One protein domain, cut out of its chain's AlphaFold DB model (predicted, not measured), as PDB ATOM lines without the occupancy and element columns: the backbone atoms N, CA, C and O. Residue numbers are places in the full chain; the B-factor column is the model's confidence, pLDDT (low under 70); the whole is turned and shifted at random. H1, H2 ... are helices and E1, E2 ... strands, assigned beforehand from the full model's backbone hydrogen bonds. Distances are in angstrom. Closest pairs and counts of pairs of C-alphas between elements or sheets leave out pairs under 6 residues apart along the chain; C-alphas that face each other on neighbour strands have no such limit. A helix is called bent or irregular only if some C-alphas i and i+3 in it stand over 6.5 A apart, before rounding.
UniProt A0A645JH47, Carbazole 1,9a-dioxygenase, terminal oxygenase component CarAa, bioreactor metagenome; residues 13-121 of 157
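What this domain is: This is residues 13 to 121 of the 157 residues of the protein "Carbazole 1,9a-dioxygenase, terminal oxygenase component CarAa" of bioreactor metagenome (UniProt A0A645JH47). A twisted sheet of four strands has a long, crooked run of helix passing its E4 edge: the arm H1b of the bent helix H1 grazes the sheet, while H1a and H2 lead away from H1b at its two ends and make much of the domain's length. A long stretch with no named element, residues 13 to 32, leads into the other edge strand, E1. The printed part has 109 residues, with named elements in the order E1 E2 E3 E4 H1 H2; the class is mixed, helices and strands, and the sheet order E1 - E2 - E3 - E4 is all antiparallel, a meander, each strand the antiparallel neighbour of the one before. The whole is loose, with a radius of gyration of the C-alphas of 16.7 A, and elongated, spanning 51 by 32 by 23 A.

Where its parts are: In the sheet, E1 is residues 33 to 37, 13.0 A long, beginning at C-alpha 33 at (26.116, 48.574, 24.779), and E2 is residues 41 to 45, 12.9 A. E3, residues 53 to 60, measures 22.8 A and E4, residues 66 to 73, 21.8 A. H1, residues 79 to 101, was assigned as one helix by its hydrogen bonds but is bent: C-alphas 91 and 94 are 7.0 A apart. Its arms are H1a, residues 79 to 91, 18.4 A, and H1b, residues 94 to 101, 9.6 A. H2, residues 103 to 118, is 24.3 A long and ends at C-alpha 118 at (27.003, 17.827, 38.477). It is irregular, with C-alphas 111 and 114 7.1 A apart, and has a kink of 27 degrees near residue 112.

How they stand to each other: The sheet is twisted, its C-alphas lying up to 4.2 A off the best plane. E3 and E4 form a hairpin, with N 55 and O 71 at 2.8 A. The hairpin E2 and E3 has N 44 and O 54 at 2.9 A, and the hairpin E1 and E2 has N 43 and O 35 at 2.8 A. H1b only grazes the sheet with residues 94 to 98; its closest C-alphas to E4 are those of Leu 98 and Glu 70, 7.1 A apart. H1a is only just not on the sheet, with 4 pairs of C-alphas within 10 A. H1a and H1b are near each other at a steep tilt of 43 degrees. H1b and H2 meet only through their link, and H2 is apart from E4. Every O i to N i+4 pair is within hydrogen-bond range in H1a, against 2 of 4 in H1b and 8 of 12 in H2.

The domain as a whole: The C-alphas farthest apart, those of Glu 80 and Phe 119, are 53.1 A from each other. The printed part has no cut, and no link between named elements is long. Residues 15 to 16 pair with residues 21 to 22, antiparallel. The mean pLDDT of the printed part is 89.0; residues 23 to 31 are under 70.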
ATOM      1  N   VAL A  13      -0.212  49.789  22.797       72.12
ATOM      2  CA  VAL A  13       0.021  51.142  23.307       72.12
ATOM      3  C   VAL A  13       1.524  51.386  23.307       72.12
ATOM      4  O   VAL A  13       2.252  50.840  24.128       72.12
ATOM      5  N   PHE A  14       1.983  52.193  22.355       73.94
ATOM      6  CA  PHE A  14       3.403  52.486  22.169       73.94
ATOM      7  C   PHE A  14       3.869  53.757  22.875       73.94
ATOM      8  O   PHE A  14       5.062  54.016  22.926       73.94
ATOM      9  N   GLU A  15       2.966  54.570  23.416       80.75
ATOM     10  CA  GLU A  15       3.332  55.814  24.090       80.75
ATOM     11  C   GLU A  15       2.533  55.961  25.383       80.75
ATOM     12  O   GLU A  15       1.311  55.807  25.388       80.75
ATOM     13  N   ASN A  16       3.226  56.285  26.474       80.00
ATOM     14  CA  ASN A  16       2.620  56.682  27.732       80.00
ATOM     15  C   ASN A  16       2.919  58.172  27.988       80.00
ATOM     16  O   ASN A  16       4.001  58.503  28.480       80.00
ATOM     17  N   PRO A  17       1.976  59.083  27.672       80.56
ATOM     18  CA  PRO A  17       2.196  60.525  27.765       80.56
ATOM     19  C   PRO A  17       2.262  61.038  29.207       80.56
ATOM     20  O   PRO A  17       2.741  62.144  29.426       80.56
ATOM     21  N   MET A  18       1.796  60.265  30.196       76.69
ATOM     22  CA  MET A  18       1.877  60.672  31.605       76.69
ATOM     23  C   MET A  18       3.309  60.637  32.135       76.69
ATOM     24  O   MET A  18       3.610  61.312  33.113       76.69
ATOM     25  N   VAL A  19       4.168  59.836  31.505       73.81
ATOM     26  CA  VAL A  19       5.547  59.586  31.956       73.81
ATOM     27  C   VAL A  19       6.579  59.764  30.849       73.81
ATOM     28  O   VAL A  19       7.743  59.421  31.028       73.81
ATOM     29  N   ASP A  20       6.121  60.289  29.711       77.38
ATOM     30  CA  ASP A  20       6.898  60.553  28.502       77.38
ATOM     31  C   ASP A  20       7.739  59.353  28.018       77.38
ATOM     32  O   ASP A  20       8.870  59.490  27.559       77.38
ATOM     33  N   ILE A  21       7.182  58.139  28.117       73.12
ATOM     34  CA  ILE A  21       7.832  56.911  27.630       73.12
ATOM     35  C   ILE A  21       7.226  56.515  26.286       73.12
ATOM     36  O   ILE A  21       6.007  56.417  26.147       73.12
ATOM     37  N   LYS A  22       8.081  56.235  25.297       75.25
ATOM     38  CA  LYS A  22       7.680  55.788  23.956       75.25
ATOM     39  C   LYS A  22       8.378  54.478  23.590       75.25
ATOM     40  O   LYS A  22       9.580  54.467  23.343       75.25
ATOM     41  N   ALA A  23       7.622  53.390  23.497       66.69
ATOM     42  CA  ALA A  23       8.057  52.145  22.878       66.69
ATOM     43  C   ALA A  23       8.114  52.330  21.354       66.69
ATOM     44  O   ALA A  23       7.096  52.519  20.692       66.69
ATOM     45  N   ARG A  24       9.314  52.295  20.768       61.75
ATOM     46  CA  ARG A  24       9.497  52.454  19.317       61.75
ATOM     47  C   ARG A  24       9.845  51.111  18.689       61.75
ATOM     48  O   ARG A  24      10.981  50.656  18.761       61.75
ATOM     49  N   GLY A  25       8.858  50.473  18.065       48.19
ATOM     50  CA  GLY A  25       9.081  49.270  17.266       48.19
ATOM     51  C   GLY A  25       9.815  49.599  15.965       48.19
ATOM     52  O   GLY A  25       9.323  50.390  15.164       48.19
ATOM     53  N   GLY A  26      10.976  48.978  15.743       51.69
ATOM     54  CA  GLY A  26      11.615  48.892  14.422       51.69
ATOM     55  C   GLY A  26      12.967  49.594  14.254       51.69
ATOM     56  O   GLY A  26      13.635  49.356  13.251       51.69
ATOM     57  N   THR A  27      13.420  50.427  15.195       48.94
ATOM     58  CA  THR A  27      14.778  51.006  15.136       48.94
ATOM     59  C   THR A  27      15.318  51.227  16.545       48.94
ATOM     60  O   THR A  27      14.785  52.040  17.295       48.94
ATOM     61  N   MET A  28      16.371  50.489  16.903       50.53
ATOM     62  CA  MET A  28      17.131  50.675  18.142       50.53
ATOM     63  C   MET A  28      17.769  52.073  18.063       50.53
ATOM     64  O   MET A  28      18.685  52.278  17.270       50.53
ATOM     65  N   TYR A  29      17.197  53.071  18.746       52.19
ATOM     66  CA  TYR A  29      17.560  54.482  18.522       52.19
ATOM     67  C   TYR A  29      18.938  54.834  19.109       52.19
ATOM     68  O   TYR A  29      19.568  55.792  18.674       52.19
ATOM     69  N   GLU A  30      19.448  53.989  20.005       59.06
ATOM     70  CA  GLU A  30      20.813  53.994  20.522       59.06
ATOM     71  C   GLU A  30      21.311  52.541  20.566       59.06
ATOM     72  O   GLU A  30      20.529  51.650  20.914       59.06
ATOM     73  N   PRO A  31      22.568  52.247  20.191       64.00
ATOM     74  CA  PRO A  31      23.080  50.891  20.304       64.00
ATOM     75  C   PRO A  31      23.069  50.488  21.779       64.00
ATOM     76  O   PRO A  31      23.661  51.173  22.616       64.00
ATOM     77  N   PHE A  32      22.411  49.373  22.095       72.81
ATOM     78  CA  PHE A  32      22.588  48.729  23.389       72.81
ATOM     79  C   PHE A  32      24.056  48.353  23.495       72.81
ATOM     80  O   PHE A  32      24.590  47.613  22.661       72.81
ATOM     81  N   ARG A  33      24.726  48.905  24.499       87.12
ATOM     82  CA  ARG A  33      26.116  48.574  24.779       87.12
ATOM     83  C   ARG A  33      26.132  47.764  26.051       87.12
ATOM     84  O   ARG A  33      25.781  48.260  27.117       87.12
ATOM     85  N   VAL A  34      26.524  46.508  25.894       92.94
ATOM     86  CA  VAL A  34      26.678  45.561  26.989       92.94
ATOM     87  C   VAL A  34      28.159  45.291  27.168       92.94
ATOM     88  O   VAL A  34      28.879  45.018  26.204       92.94
ATOM     89  N   SER A  35      28.630  45.389  28.404       95.62
ATOM     90  CA  SER A  35      30.010  45.070  28.760       95.62
ATOM     91  C   SER A  35      30.064  44.411  30.131       95.62
ATOM     92  O   SER A  35      29.239  44.707  30.988       95.62
ATOM     93  N   CYS A  36      31.034  43.519  30.327       96.56
ATOM     94  CA  CYS A  36      31.282  42.856  31.601       96.56
ATOM     95  C   CYS A  36      32.712  43.143  32.061       96.56
ATOM     96  O   CYS A  36      33.655  43.072  31.266       96.56
ATOM     97  N   TRP A  37      32.863  43.486  33.337       97.25
ATOM     98  CA  TRP A  37      34.114  43.946  33.933       97.25
ATOM     99  C   TRP A  37      34.451  43.127  35.174       97.25
ATOM    100  O   TRP A  37      33.564  42.683  35.899       97.25
ATOM    101  N   LEU A  38      35.742  42.954  35.464       96.81
ATOM    102  CA  LEU A  38      36.165  42.357  36.730       96.81
ATOM    103  C   LEU A  38      35.688  43.213  37.922       96.81
ATOM    104  O   LEU A  38      35.873  44.430  37.882       96.81
ATOM    105  N   PRO A  39      35.141  42.604  38.995       95.38
ATOM    106  CA  PRO A  39      35.138  41.162  39.273       95.38
ATOM    107  C   PRO A  39      34.018  40.336  38.612       95.38
ATOM    108  O   PRO A  39      34.246  39.155  38.407       95.38
ATOM    109  N   ALA A  40      32.870  40.916  38.269       94.88
ATOM    110  CA  ALA A  40      31.791  40.333  37.451       94.88
ATOM    111  C   ALA A  40      30.642  41.356  37.394       94.88
ATOM    112  O   ALA A  40      29.540  41.115  37.885       94.88
ATOM    113  N   THR A  41      30.945  42.557  36.903       97.62
ATOM    114  CA  THR A  41      29.999  43.672  36.834       97.62
ATOM    115  C   THR A  41      29.520  43.834  35.405       97.62
ATOM    116  O   THR A  41      30.316  44.186  34.529       97.62
ATOM    117  N   LEU A  42      28.230  43.601  35.180       97.94
ATOM    118  CA  LEU A  42      27.585  43.892  33.908       97.94
ATOM    119  C   LEU A  42      27.196  45.371  33.873       97.94
ATOM    120  O   LEU A  42      26.709  45.913  34.861       97.94
ATOM    121  N   MET A  43      27.405  46.014  32.732       97.44
ATOM    122  CA  MET A  43      26.891  47.344  32.433       97.44
ATOM    123  C   MET A  43      26.080  47.267  31.145       97.44
ATOM    124  O   MET A  43      26.615  46.849  30.111       97.44
ATOM    125  N   VAL A  44      24.823  47.692  31.221       95.19
ATOM    126  CA  VAL A  44      23.884  47.770  30.100       95.19
ATOM    127  C   VAL A  44      23.484  49.231  29.917       95.19
ATOM    128  O   VAL A  44      22.716  49.783  30.704       95.19
ATOM    129  N   GLU A  45      24.050  49.880  28.900       93.12
ATOM    130  CA  GLU A  45      23.699  51.257  28.531       93.12
ATOM    131  C   GLU A  45      22.379  51.288  27.745       93.12
ATOM    132  O   GLU A  45      22.108  50.394  26.937       93.12
ATOM    133  N   ASN A  46      21.618  52.372  27.918       89.00
ATOM    134  CA  ASN A  46      20.333  52.641  27.257       89.00
ATOM    135  C   ASN A  46      19.238  51.629  27.631       89.00
ATOM    136  O   ASN A  46      18.414  51.237  26.801       89.00
ATOM    137  N   TRP A  47      19.238  51.217  28.898       89.19
ATOM    138  CA  TRP A  47      18.305  50.258  29.477       89.19
ATOM    139  C   TRP A  47      17.837  50.719  30.868       89.19
ATOM    140  O   TRP A  47      18.659  51.201  31.649       89.19
ATOM    141  N   PRO A  48      16.537  50.581  31.210       86.06
ATOM    142  CA  PRO A  48      15.443  50.030  30.393       86.06
ATOM    143  C   PRO A  48      14.902  50.998  29.334       86.06
ATOM    144  O   PRO A  48      14.061  50.626  28.516       86.06
ATOM    145  N   ILE A  49      15.385  52.241  29.339       85.56
ATOM    146  CA  ILE A  49      15.082  53.257  28.335       85.56
ATOM    147  C   ILE A  49      16.379  53.957  27.888       85.56
ATOM    148  O   ILE A  49      17.367  53.929  28.628       85.56
ATOM    149  N   PRO A  50      16.370  54.625  26.721       85.06
ATOM    150  CA  PRO A  50      17.436  55.528  26.287       85.06
ATOM    151  C   PRO A  50      17.961  56.454  27.392       85.06
ATOM    152  O   PRO A  50      17.171  57.033  28.139       85.06
ATOM    153  N   GLY A  51      19.285  56.595  27.490       85.81
ATOM    154  CA  GLY A  51      19.953  57.463  28.470       85.81
ATOM    155  C   GLY A  51      20.100  56.903  29.894       85.81
ATOM    156  O   GLY A  51      20.912  57.423  30.656       85.81
ATOM    157  N   VAL A  52      19.398  55.821  30.240       91.19
ATOM    158  CA  VAL A  52      19.520  55.145  31.544       91.19
ATOM    159  C   VAL A  52      20.514  53.986  31.439       91.19
ATOM    160  O   VAL A  52      20.640  53.353  30.392       91.19
ATOM    161  N   THR A  53      21.269  53.727  32.505       95.38
ATOM    162  CA  THR A  53      22.230  52.617  32.568       95.38
ATOM    163  C   THR A  53      21.891  51.681  33.715       95.38
ATOM    164  O   THR A  53      21.695  52.128  34.846       95.38
ATOM    165  N   GLN A  54      21.897  50.382  33.439       97.12
ATOM    166  CA  GLN A  54      21.810  49.347  34.458       97.12
ATOM    167  C   GLN A  54      23.193  48.769  34.753       97.12
ATOM    168  O   GLN A  54      23.966  48.478  33.838       97.12
ATOM    169  N   TYR A  55      23.483  48.585  36.037       98.12
ATOM    170  CA  TYR A  55      24.616  47.813  36.519       98.12
ATOM    171  C   TYR A  55      24.110  46.594  37.272       98.12
ATOM    172  O   TYR A  55      23.245  46.715  38.141       98.12
ATOM    173  N   GLU A  56      24.692  45.441  36.974       98.25
ATOM    174  CA  GLU A  56      24.422  44.204  37.697       98.25
ATOM    175  C   GLU A  56      25.700  43.664  38.318       98.25
ATOM    176  O   GLU A  56      26.768  43.684  37.697       98.25
ATOM    177  N   PHE A  57      25.587  43.165  39.545       98.19
ATOM    178  CA  PHE A  57      26.675  42.484  40.233       98.19
ATOM    179  C   PHE A  57      26.209  41.101  40.666       98.19
ATOM    180  O   PHE A  57      25.150  40.965  41.278       98.19
ATOM    181  N   TYR A  58      27.045  40.100  40.405       97.12
ATOM    182  CA  TYR A  58      26.839  38.717  40.832       97.12
ATOM    183  C   TYR A  58      27.866  38.399  41.918       97.12
ATOM    184  O   TYR A  58      28.920  37.824  41.656       97.12
ATOM    185  N   VAL A  59      27.625  38.900  43.132       95.06
ATOM    186  CA  VAL A  59      28.608  38.833  44.221       95.06
ATOM    187  C   VAL A  59      28.539  37.448  44.867       95.06
ATOM    188  O   VAL A  59      27.490  37.129  45.422       95.06
ATOM    189  N   PRO A  60      29.609  36.633  44.839       92.44
ATOM    190  CA  PRO A  60      29.583  35.306  45.452       92.44
ATOM    191  C   PRO A  60      29.276  35.385  46.955       92.44
ATOM    192  O   PRO A  60      29.849  36.224  47.656       92.44
ATOM    193  N   ILE A  61      28.376  34.523  47.436       90.94
ATOM    194  CA  ILE A  61      28.097  34.317  48.869       90.94
ATOM    195  C   ILE A  61      28.822  33.047  49.333       90.94
ATOM    196  O   ILE A  61      29.589  33.094  50.296       90.94
ATOM    197  N   ASP A  62      28.608  31.955  48.603       87.88
ATOM    198  CA  ASP A  62      29.243  30.643  48.744       87.88
ATOM    199  C   ASP A  62      29.345  29.980  47.352       87.88
ATOM    200  O   ASP A  62      29.256  30.680  46.338       87.88
ATOM    201  N   ASP A  63      29.573  28.666  47.293       87.00
ATOM    202  CA  ASP A  63      29.791  27.940  46.037       87.00
ATOM    203  C   ASP A  63      28.504  27.756  45.201       87.00
ATOM    204  O   ASP A  63      28.611  27.547  43.992       87.00
ATOM    205  N   HIS A  64      27.309  27.911  45.795       88.75
ATOM    206  CA  HIS A  64      26.001  27.723  45.125       88.75
ATOM    207  C   HIS A  64      25.145  28.991  45.072       88.75
ATOM    208  O   HIS A  64      24.133  29.039  44.372       88.75
ATOM    209  N   HIS A  65      25.519  30.035  45.810       91.50
ATOM    210  CA  HIS A  65      24.724  31.251  45.932       91.50
ATOM    211  C   HIS A  65      25.524  32.504  45.590       91.50
ATOM    212  O   HIS A  65      26.684  32.689  45.966       91.50
ATOM    213  N   HIS A  66      24.843  33.451  44.950       94.44
ATOM    214  CA  HIS A  66      25.336  34.803  44.747       94.44
ATOM    215  C   HIS A  66      24.273  35.820  45.150       94.44
ATOM    216  O   HIS A  66      23.072  35.592  45.007       94.44
ATOM    217  N   MET A  67      24.721  36.979  45.623       96.25
ATOM    218  CA  MET A  67      23.864  38.142  45.762       96.25
ATOM    219  C   MET A  67      23.761  38.826  44.406       96.25
ATOM    220  O   MET A  67      24.767  39.285  43.855       96.25
ATOM    221  N   TYR A  68      22.541  38.900  43.888       97.69
ATOM    222  CA  TYR A  68      22.233  39.630  42.672       97.69
ATOM    223  C   TYR A  68      21.880  41.081  43.017       97.69
ATOM    224  O   TYR A  68      20.808  41.358  43.552       97.69
ATOM    225  N   PHE A  69      22.807  42.005  42.756       98.00
ATOM    226  CA  PHE A  69      22.545  43.437  42.901       98.00
ATOM    227  C   PHE A  69      22.165  44.038  41.561       98.00
ATOM    228  O   PHE A  69      22.926  43.932  40.602       98.00
ATOM    229  N   GLU A  70      21.055  44.762  41.551       97.50
ATOM    230  CA  GLU A  70      20.562  45.505  40.399       97.50
ATOM    231  C   GLU A  70      20.559  46.995  40.724       97.50
ATOM    232  O   GLU A  70      19.977  47.431  41.721       97.50
ATOM    233  N   VAL A  71      21.235  47.788  39.896       97.62
ATOM    234  CA  VAL A  71      21.355  49.233  40.087       97.62
ATOM    235  C   VAL A  71      20.966  49.938  38.801       97.62
ATOM    236  O   VAL A  71      21.605  49.753  37.770       97.62
ATOM    237  N   ILE A  72      19.955  50.798  38.879       96.88
ATOM    238  CA  ILE A  72      19.595  51.720  37.803       96.88
ATOM    239  C   ILE A  72      20.235  53.075  38.086       96.88
ATOM    240  O   ILE A  72      20.123  53.604  39.193       96.88
ATOM    241  N   ALA A  73      20.898  53.636  37.083       95.19
ATOM    242  CA  ALA A  73      21.562  54.925  37.167       95.19
ATOM    243  C   ALA A  73      21.153  55.827  36.001       95.19
ATOM    244  O   ALA A  73      21.147  55.417  34.841       95.19
ATOM    245  N   ASP A  74      20.877  57.084  36.329       91.62
ATOM    246  CA  ASP A  74      20.654  58.171  35.384       91.62
ATOM    247  C   ASP A  74      21.385  59.427  35.886       91.62
ATOM    248  O   ASP A  74      21.701  59.566  37.077       91.62
ATOM    249  N   ARG A  75      21.690  60.352  34.979       91.69
ATOM    250  CA  ARG A  75      22.326  61.622  35.309       91.69
ATOM    251  C   ARG A  75      21.265  62.649  35.703       91.69
ATOM    252  O   ARG A  75      20.701  63.318  34.850       91.69
ATOM    253  N   ALA A  76      21.115  62.875  37.005       91.69
ATOM    254  CA  ALA A  76      20.316  63.974  37.544       91.69
ATOM    255  C   ALA A  76      21.210  65.093  38.111       91.69
ATOM    256  O   ALA A  76      22.039  64.870  39.001       91.69
ATOM    257  N   THR A  77      21.047  66.312  37.602       95.19
ATOM    258  CA  THR A  77      21.793  67.515  38.016       95.19
ATOM    259  C   THR A  77      20.965  68.493  38.847       95.19
ATOM    260  O   THR A  77      21.542  69.328  39.544       95.19
ATOM    261  N   THR A  78      19.641  68.359  38.822       97.00
ATOM    262  CA  THR A  78      18.677  69.180  39.569       97.00
ATOM    263  C   THR A  78      17.828  68.334  40.520       97.00
ATOM    264  O   THR A  78      17.780  67.107  40.409       97.00
ATOM    265  N   ASP A  79      17.152  68.981  41.472       97.62
ATOM    266  CA  ASP A  79      16.243  68.294  42.398       97.62
ATOM    267  C   ASP A  79      14.970  67.809  41.693       97.62
ATOM    268  O   ASP A  79      14.399  66.788  42.074       97.62
ATOM    269  N   GLU A  80      14.526  68.511  40.649       94.94
ATOM    270  CA  GLU A  80      13.411  68.099  39.795       94.94
ATOM    271  C   GLU A  80      13.736  66.807  39.037       94.94
ATOM    272  O   GLU A  80      12.949  65.864  39.097       94.94
ATOM    273  N   GLU A  81      14.917  66.721  38.413       91.88
ATOM    274  CA  GLU A  81      15.380  65.503  37.726       91.88
ATOM    275  C   GLU A  81      15.508  64.319  38.698       91.88
ATOM    276  O   GLU A  81      15.161  63.192  38.354       91.88
ATOM    277  N   ARG A  82      15.948  64.559  39.943       95.12
ATOM    278  CA  ARG A  82      16.009  63.510  40.980       95.12
ATOM    279  C   ARG A  82      14.621  62.986  41.345       95.12
ATOM    280  O   ARG A  82      14.437  61.777  41.421       95.12
ATOM    281  N   LYS A  83      13.642  63.876  41.530       95.06
ATOM    282  CA  LYS A  83      12.249  63.490  41.822       95.06
ATOM    283  C   LYS A  83      11.612  62.738  40.660       95.06
ATOM    284  O   LYS A  83      10.861  61.791  40.879       95.06
ATOM    285  N   GLU A  84      11.901  63.153  39.430       91.25
ATOM    286  CA  GLU A  84      11.454  62.440  38.238       91.25
ATOM    287  C   GLU A  84      12.069  61.039  38.171       91.25
ATOM    288  O   GLU A  84      11.348  60.073  37.921       91.25
ATOM    289  N   PHE A  85      13.366  60.906  38.462       93.50
ATOM    290  CA  PHE A  85      14.031  59.608  38.544       93.50
ATOM    291  C   PHE A  85      13.406  58.711  39.617       93.50
ATOM    292  O   PHE A  85      13.087  57.566  39.323       93.50
ATOM    293  N   GLU A  86      13.175  59.218  40.831       95.44
ATOM    294  CA  GLU A  86      12.521  58.465  41.914       95.44
ATOM    295  C   GLU A  86      11.126  57.978  41.498       95.44
ATOM    296  O   GLU A  86      10.791  56.804  41.670       95.44
ATOM    297  N   PHE A  87      10.334  58.858  40.881       94.19
ATOM    298  CA  PHE A  87       9.017  58.506  40.363       94.19
ATOM    299  C   PHE A  87       9.107  57.420  39.280       94.19
ATOM    300  O   PHE A  87       8.388  56.419  39.335       94.19
ATOM    301  N   LYS A  88      10.003  57.583  38.299       92.75
ATOM    302  CA  LYS A  88      10.184  56.599  37.225       92.75
ATOM    303  C   LYS A  88      10.737  55.276  37.747       92.75
ATOM    304  O   LYS A  88      10.329  54.222  37.265       92.75
ATOM    305  N   TYR A  89      11.611  55.309  38.746       95.06
ATOM    306  CA  TYR A  89      12.167  54.116  39.365       95.06
ATOM    307  C   TYR A  89      11.076  53.263  40.010       95.06
ATOM    308  O   TYR A  89      10.939  52.091  39.661       95.06
ATOM    309  N   GLU A  90      10.252  53.858  40.876       96.25
ATOM    310  CA  GLU A  90       9.203  53.130  41.597       96.25
ATOM    311  C   GLU A  90       8.071  52.647  40.685       96.25
ATOM    312  O   GLU A  90       7.516  51.568  40.901       96.25
ATOM    313  N   HIS A  91       7.728  53.417  39.651       91.19
ATOM    314  CA  HIS A  91       6.565  53.118  38.813       91.19
ATOM    315  C   HIS A  91       6.891  52.417  37.488       91.19
ATOM    316  O   HIS A  91       5.980  51.847  36.887       91.19
ATOM    317  N   PHE A  92       8.149  52.428  37.031       89.44
ATOM    318  CA  PHE A  92       8.545  51.853  35.738       89.44
ATOM    319  C   PHE A  92       9.791  50.985  35.834       89.44
ATOM    320  O   PHE A  92       9.711  49.799  35.527       89.44
ATOM    321  N   TYR A  93      10.935  51.535  36.248       93.81
ATOM    322  CA  TYR A  93      12.209  50.818  36.113       93.81
ATOM    323  C   TYR A  93      12.259  49.566  36.978       93.81
ATOM    324  O   TYR A  93      12.603  48.496  36.485       93.81
ATOM    325  N   LYS A  94      11.849  49.678  38.241       95.44
ATOM    326  CA  LYS A  94      11.781  48.537  39.148       95.44
ATOM    327  C   LYS A  94      10.716  47.517  38.727       95.44
ATOM    328  O   LYS A  94      11.094  46.369  38.528       95.44
ATOM    329  N   PRO A  95       9.424  47.867  38.572       95.31
ATOM    330  CA  PRO A  95       8.411  46.861  38.254       95.31
ATOM    331  C   PRO A  95       8.618  46.214  36.880       95.31
ATOM    332  O   PRO A  95       8.543  44.998  36.780       95.31
ATOM    333  N   LEU A  96       8.920  46.993  35.837       91.06
ATOM    334  CA  LEU A  96       8.965  46.470  34.467       91.06
ATOM    335  C   LEU A  96      10.357  45.973  34.059       91.06
ATOM    336  O   LEU A  96      10.472  44.980  33.348       91.06
ATOM    337  N   GLY A  97      11.413  46.678  34.473       91.44
ATOM    338  CA  GLY A  97      12.794  46.307  34.158       91.44
ATOM    339  C   GLY A  97      13.338  45.275  35.142       91.44
ATOM    340  O   GLY A  97      13.595  44.135  34.777       91.44
ATOM    341  N   LEU A  98      13.483  45.658  36.409       95.06
ATOM    342  CA  LEU A  98      14.169  44.812  37.396       95.06
ATOM    343  C   LEU A  98      13.341  43.600  37.846       95.06
ATOM    344  O   LEU A  98      13.884  42.546  38.140       95.06
ATOM    345  N   LEU A  99      12.015  43.720  37.908       94.19
ATOM    346  CA  LEU A  99      11.164  42.604  38.313       94.19
ATOM    347  C   LEU A  99      10.659  41.830  37.095       94.19
ATOM    348  O   LEU A  99      11.044  40.682  36.911       94.19
ATOM    349  N   ASP A 100       9.824  42.422  36.242       93.12
ATOM    350  CA  ASP A 100       9.173  41.652  35.174       93.12
ATOM    351  C   ASP A 100      10.155  41.098  34.129       93.12
ATOM    352  O   ASP A 100       9.959  39.978  33.654       93.12
ATOM    353  N   PHE A 101      11.211  41.840  33.773       93.88
ATOM    354  CA  PHE A 101      12.221  41.367  32.823       93.88
ATOM    355  C   PHE A 101      13.287  40.514  33.522       93.88
ATOM    356  O   PHE A 101      13.382  39.316  33.240       93.88
ATOM    357  N   ASN A 102      14.032  41.089  34.470       95.56
ATOM    358  CA  ASN A 102      15.200  40.438  35.072       95.56
ATOM    359  C   ASN A 102      14.864  39.227  35.973       95.56
ATOM    360  O   ASN A 102      15.719  38.358  36.150       95.56
ATOM    361  N   ASN A 103      13.633  39.068  36.489       94.25
ATOM    362  CA  ASN A 103      13.279  37.836  37.217       94.25
ATOM    363  C   ASN A 103      13.329  36.585  36.324       94.25
ATOM    364  O   ASN A 103      13.530  35.480  36.831       94.25
ATOM    365  N   ASN A 104      13.179  36.725  35.003       95.38
ATOM    366  CA  ASN A 104      13.357  35.589  34.095       95.38
ATOM    367  C   ASN A 104      14.817  35.113  34.065       95.38
ATOM    368  O   ASN A 104      15.064  33.920  33.881       95.38
ATOM    369  N   ASP A 105      15.778  36.011  34.311       96.12
ATOM    370  CA  ASP A 105      17.193  35.652  34.384       96.12
ATOM    371  C   ASP A 105      17.512  34.839  35.639       96.12
ATOM    372  O   ASP A 105      18.418  34.011  35.604       96.12
ATOM    373  N   VAL A 106      16.758  35.012  36.732       95.31
ATOM    374  CA  VAL A 106      16.901  34.174  37.936       95.31
ATOM    375  C   VAL A 106      16.626  32.714  37.585       95.31
ATOM    376  O   VAL A 106      17.482  31.859  37.803       95.31
ATOM    377  N   PHE A 107      15.493  32.446  36.931       94.06
ATOM    378  CA  PHE A 107      15.167  31.102  36.460       94.06
ATOM    379  C   PHE A 107      16.211  30.570  35.468       94.06
ATOM    380  O   PHE A 107      16.610  29.409  35.552       94.06
ATOM    381  N   ALA A 108      16.674  31.404  34.531       95.25
ATOM    382  CA  ALA A 108      17.683  30.991  33.558       95.25
ATOM    383  C   ALA A 108      18.998  30.560  34.233       95.25
ATOM    384  O   ALA A 108      19.596  29.568  33.814       95.25
ATOM    385  N   ARG A 109      19.424  31.260  35.294       96.50
ATOM    386  CA  ARG A 109      20.611  30.904  36.092       96.50
ATOM    387  C   ARG A 109      20.399  29.568  36.806       96.50
ATOM    388  O   ARG A 109      21.194  28.649  36.612       96.50
ATOM    389  N   GLU A 110      19.293  29.431  37.537       95.94
ATOM    390  CA  GLU A 110      18.947  28.206  38.277       95.94
ATOM    391  C   GLU A 110      18.858  26.976  37.360       95.94
ATOM    392  O   GLU A 110      19.324  25.894  37.710       95.94
ATOM    393  N   ALA A 111      18.326  27.142  36.146       96.38
ATOM    394  CA  ALA A 111      18.216  26.062  35.167       96.38
ATOM    395  C   ALA A 111      19.576  25.558  34.647       96.38
ATOM    396  O   ALA A 111      19.657  24.441  34.134       96.38
ATOM    397  N   THR A 112      20.640  26.361  34.757       95.88
ATOM    398  CA  THR A 112      21.995  25.968  34.336       95.88
ATOM    399  C   THR A 112      22.834  25.355  35.453       95.88
ATOM    400  O   THR A 112      23.791  24.640  35.151       95.88
ATOM    401  N   GLU A 113      22.462  25.578  36.715       95.00
ATOM    402  CA  GLU A 113      23.247  25.196  37.894       95.00
ATOM    403  C   GLU A 113      23.622  23.709  37.883       95.00
ATOM    404  O   GLU A 113      24.798  23.350  37.905       95.00
ATOM    405  N   GLU A 114      22.635  22.823  37.723       93.56
ATOM    406  CA  GLU A 114      22.872  21.376  37.774       93.56
ATOM    407  C   GLU A 114      23.840  20.899  36.675       93.56
ATOM    408  O   GLU A 114      24.658  20.002  36.898       93.56
ATOM    409  N   HIS A 115      23.793  21.522  35.492       94.88
ATOM    410  CA  HIS A 115      24.681  21.177  34.386       94.88
ATOM    411  C   HIS A 115      26.145  21.474  34.712       94.88
ATOM    412  O   HIS A 115      27.007  20.613  34.508       94.88
ATOM    413  N   TYR A 116      26.427  22.661  35.250       95.50
ATOM    414  CA  TYR A 116      27.792  23.067  35.584       95.50
ATOM    415  C   TYR A 116      28.294  22.449  36.893       95.50
ATOM    416  O   TYR A 116      29.490  22.177  36.997       95.50
ATOM    417  N   GLN A 117      27.404  22.162  37.845       90.75
ATOM    418  CA  GLN A 117      27.756  21.568  39.134       90.75
ATOM    419  C   GLN A 117      27.968  20.046  39.046       90.75
ATOM    420  O   GLN A 117      28.943  19.523  39.585       90.75
ATOM    421  N   ARG A 118      27.061  19.306  38.386       89.44
ATOM    422  CA  ARG A 118      27.003  17.827  38.477       89.44
ATOM    423  C   ARG A 118      27.337  17.096  37.190       89.44
ATOM    424  O   ARG A 118      27.753  15.939  37.242       89.44
ATOM    425  N   PHE A 119      27.140  17.734  36.041       91.31
ATOM    426  CA  PHE A 119      27.231  17.069  34.736       91.31
ATOM    427  C   PHE A 119      28.451  17.492  33.916       91.31
ATOM    428  O   PHE A 119      28.449  17.364  32.692       91.31
ATOM    429  N   ASP A 120      29.509  17.957  34.591       93.81
ATOM    430  CA  ASP A 120      30.778  18.344  33.962       93.81
ATOM    431  C   ASP A 120      30.563  19.358  32.818       93.81
ATOM    432  O   ASP A 120      31.130  19.262  31.727       93.81
ATOM    433  N   GLY A 121      29.668  20.326  33.056       96.00
ATOM    434  CA  GLY A 121      29.199  21.263  32.035       96.00
ATOM    435  C   GLY A 121      30.314  22.085  31.393       96.00
ATOM    436  O   GLY A 121      30.267  22.350  30.198       96.00
TER     437      GLY A 121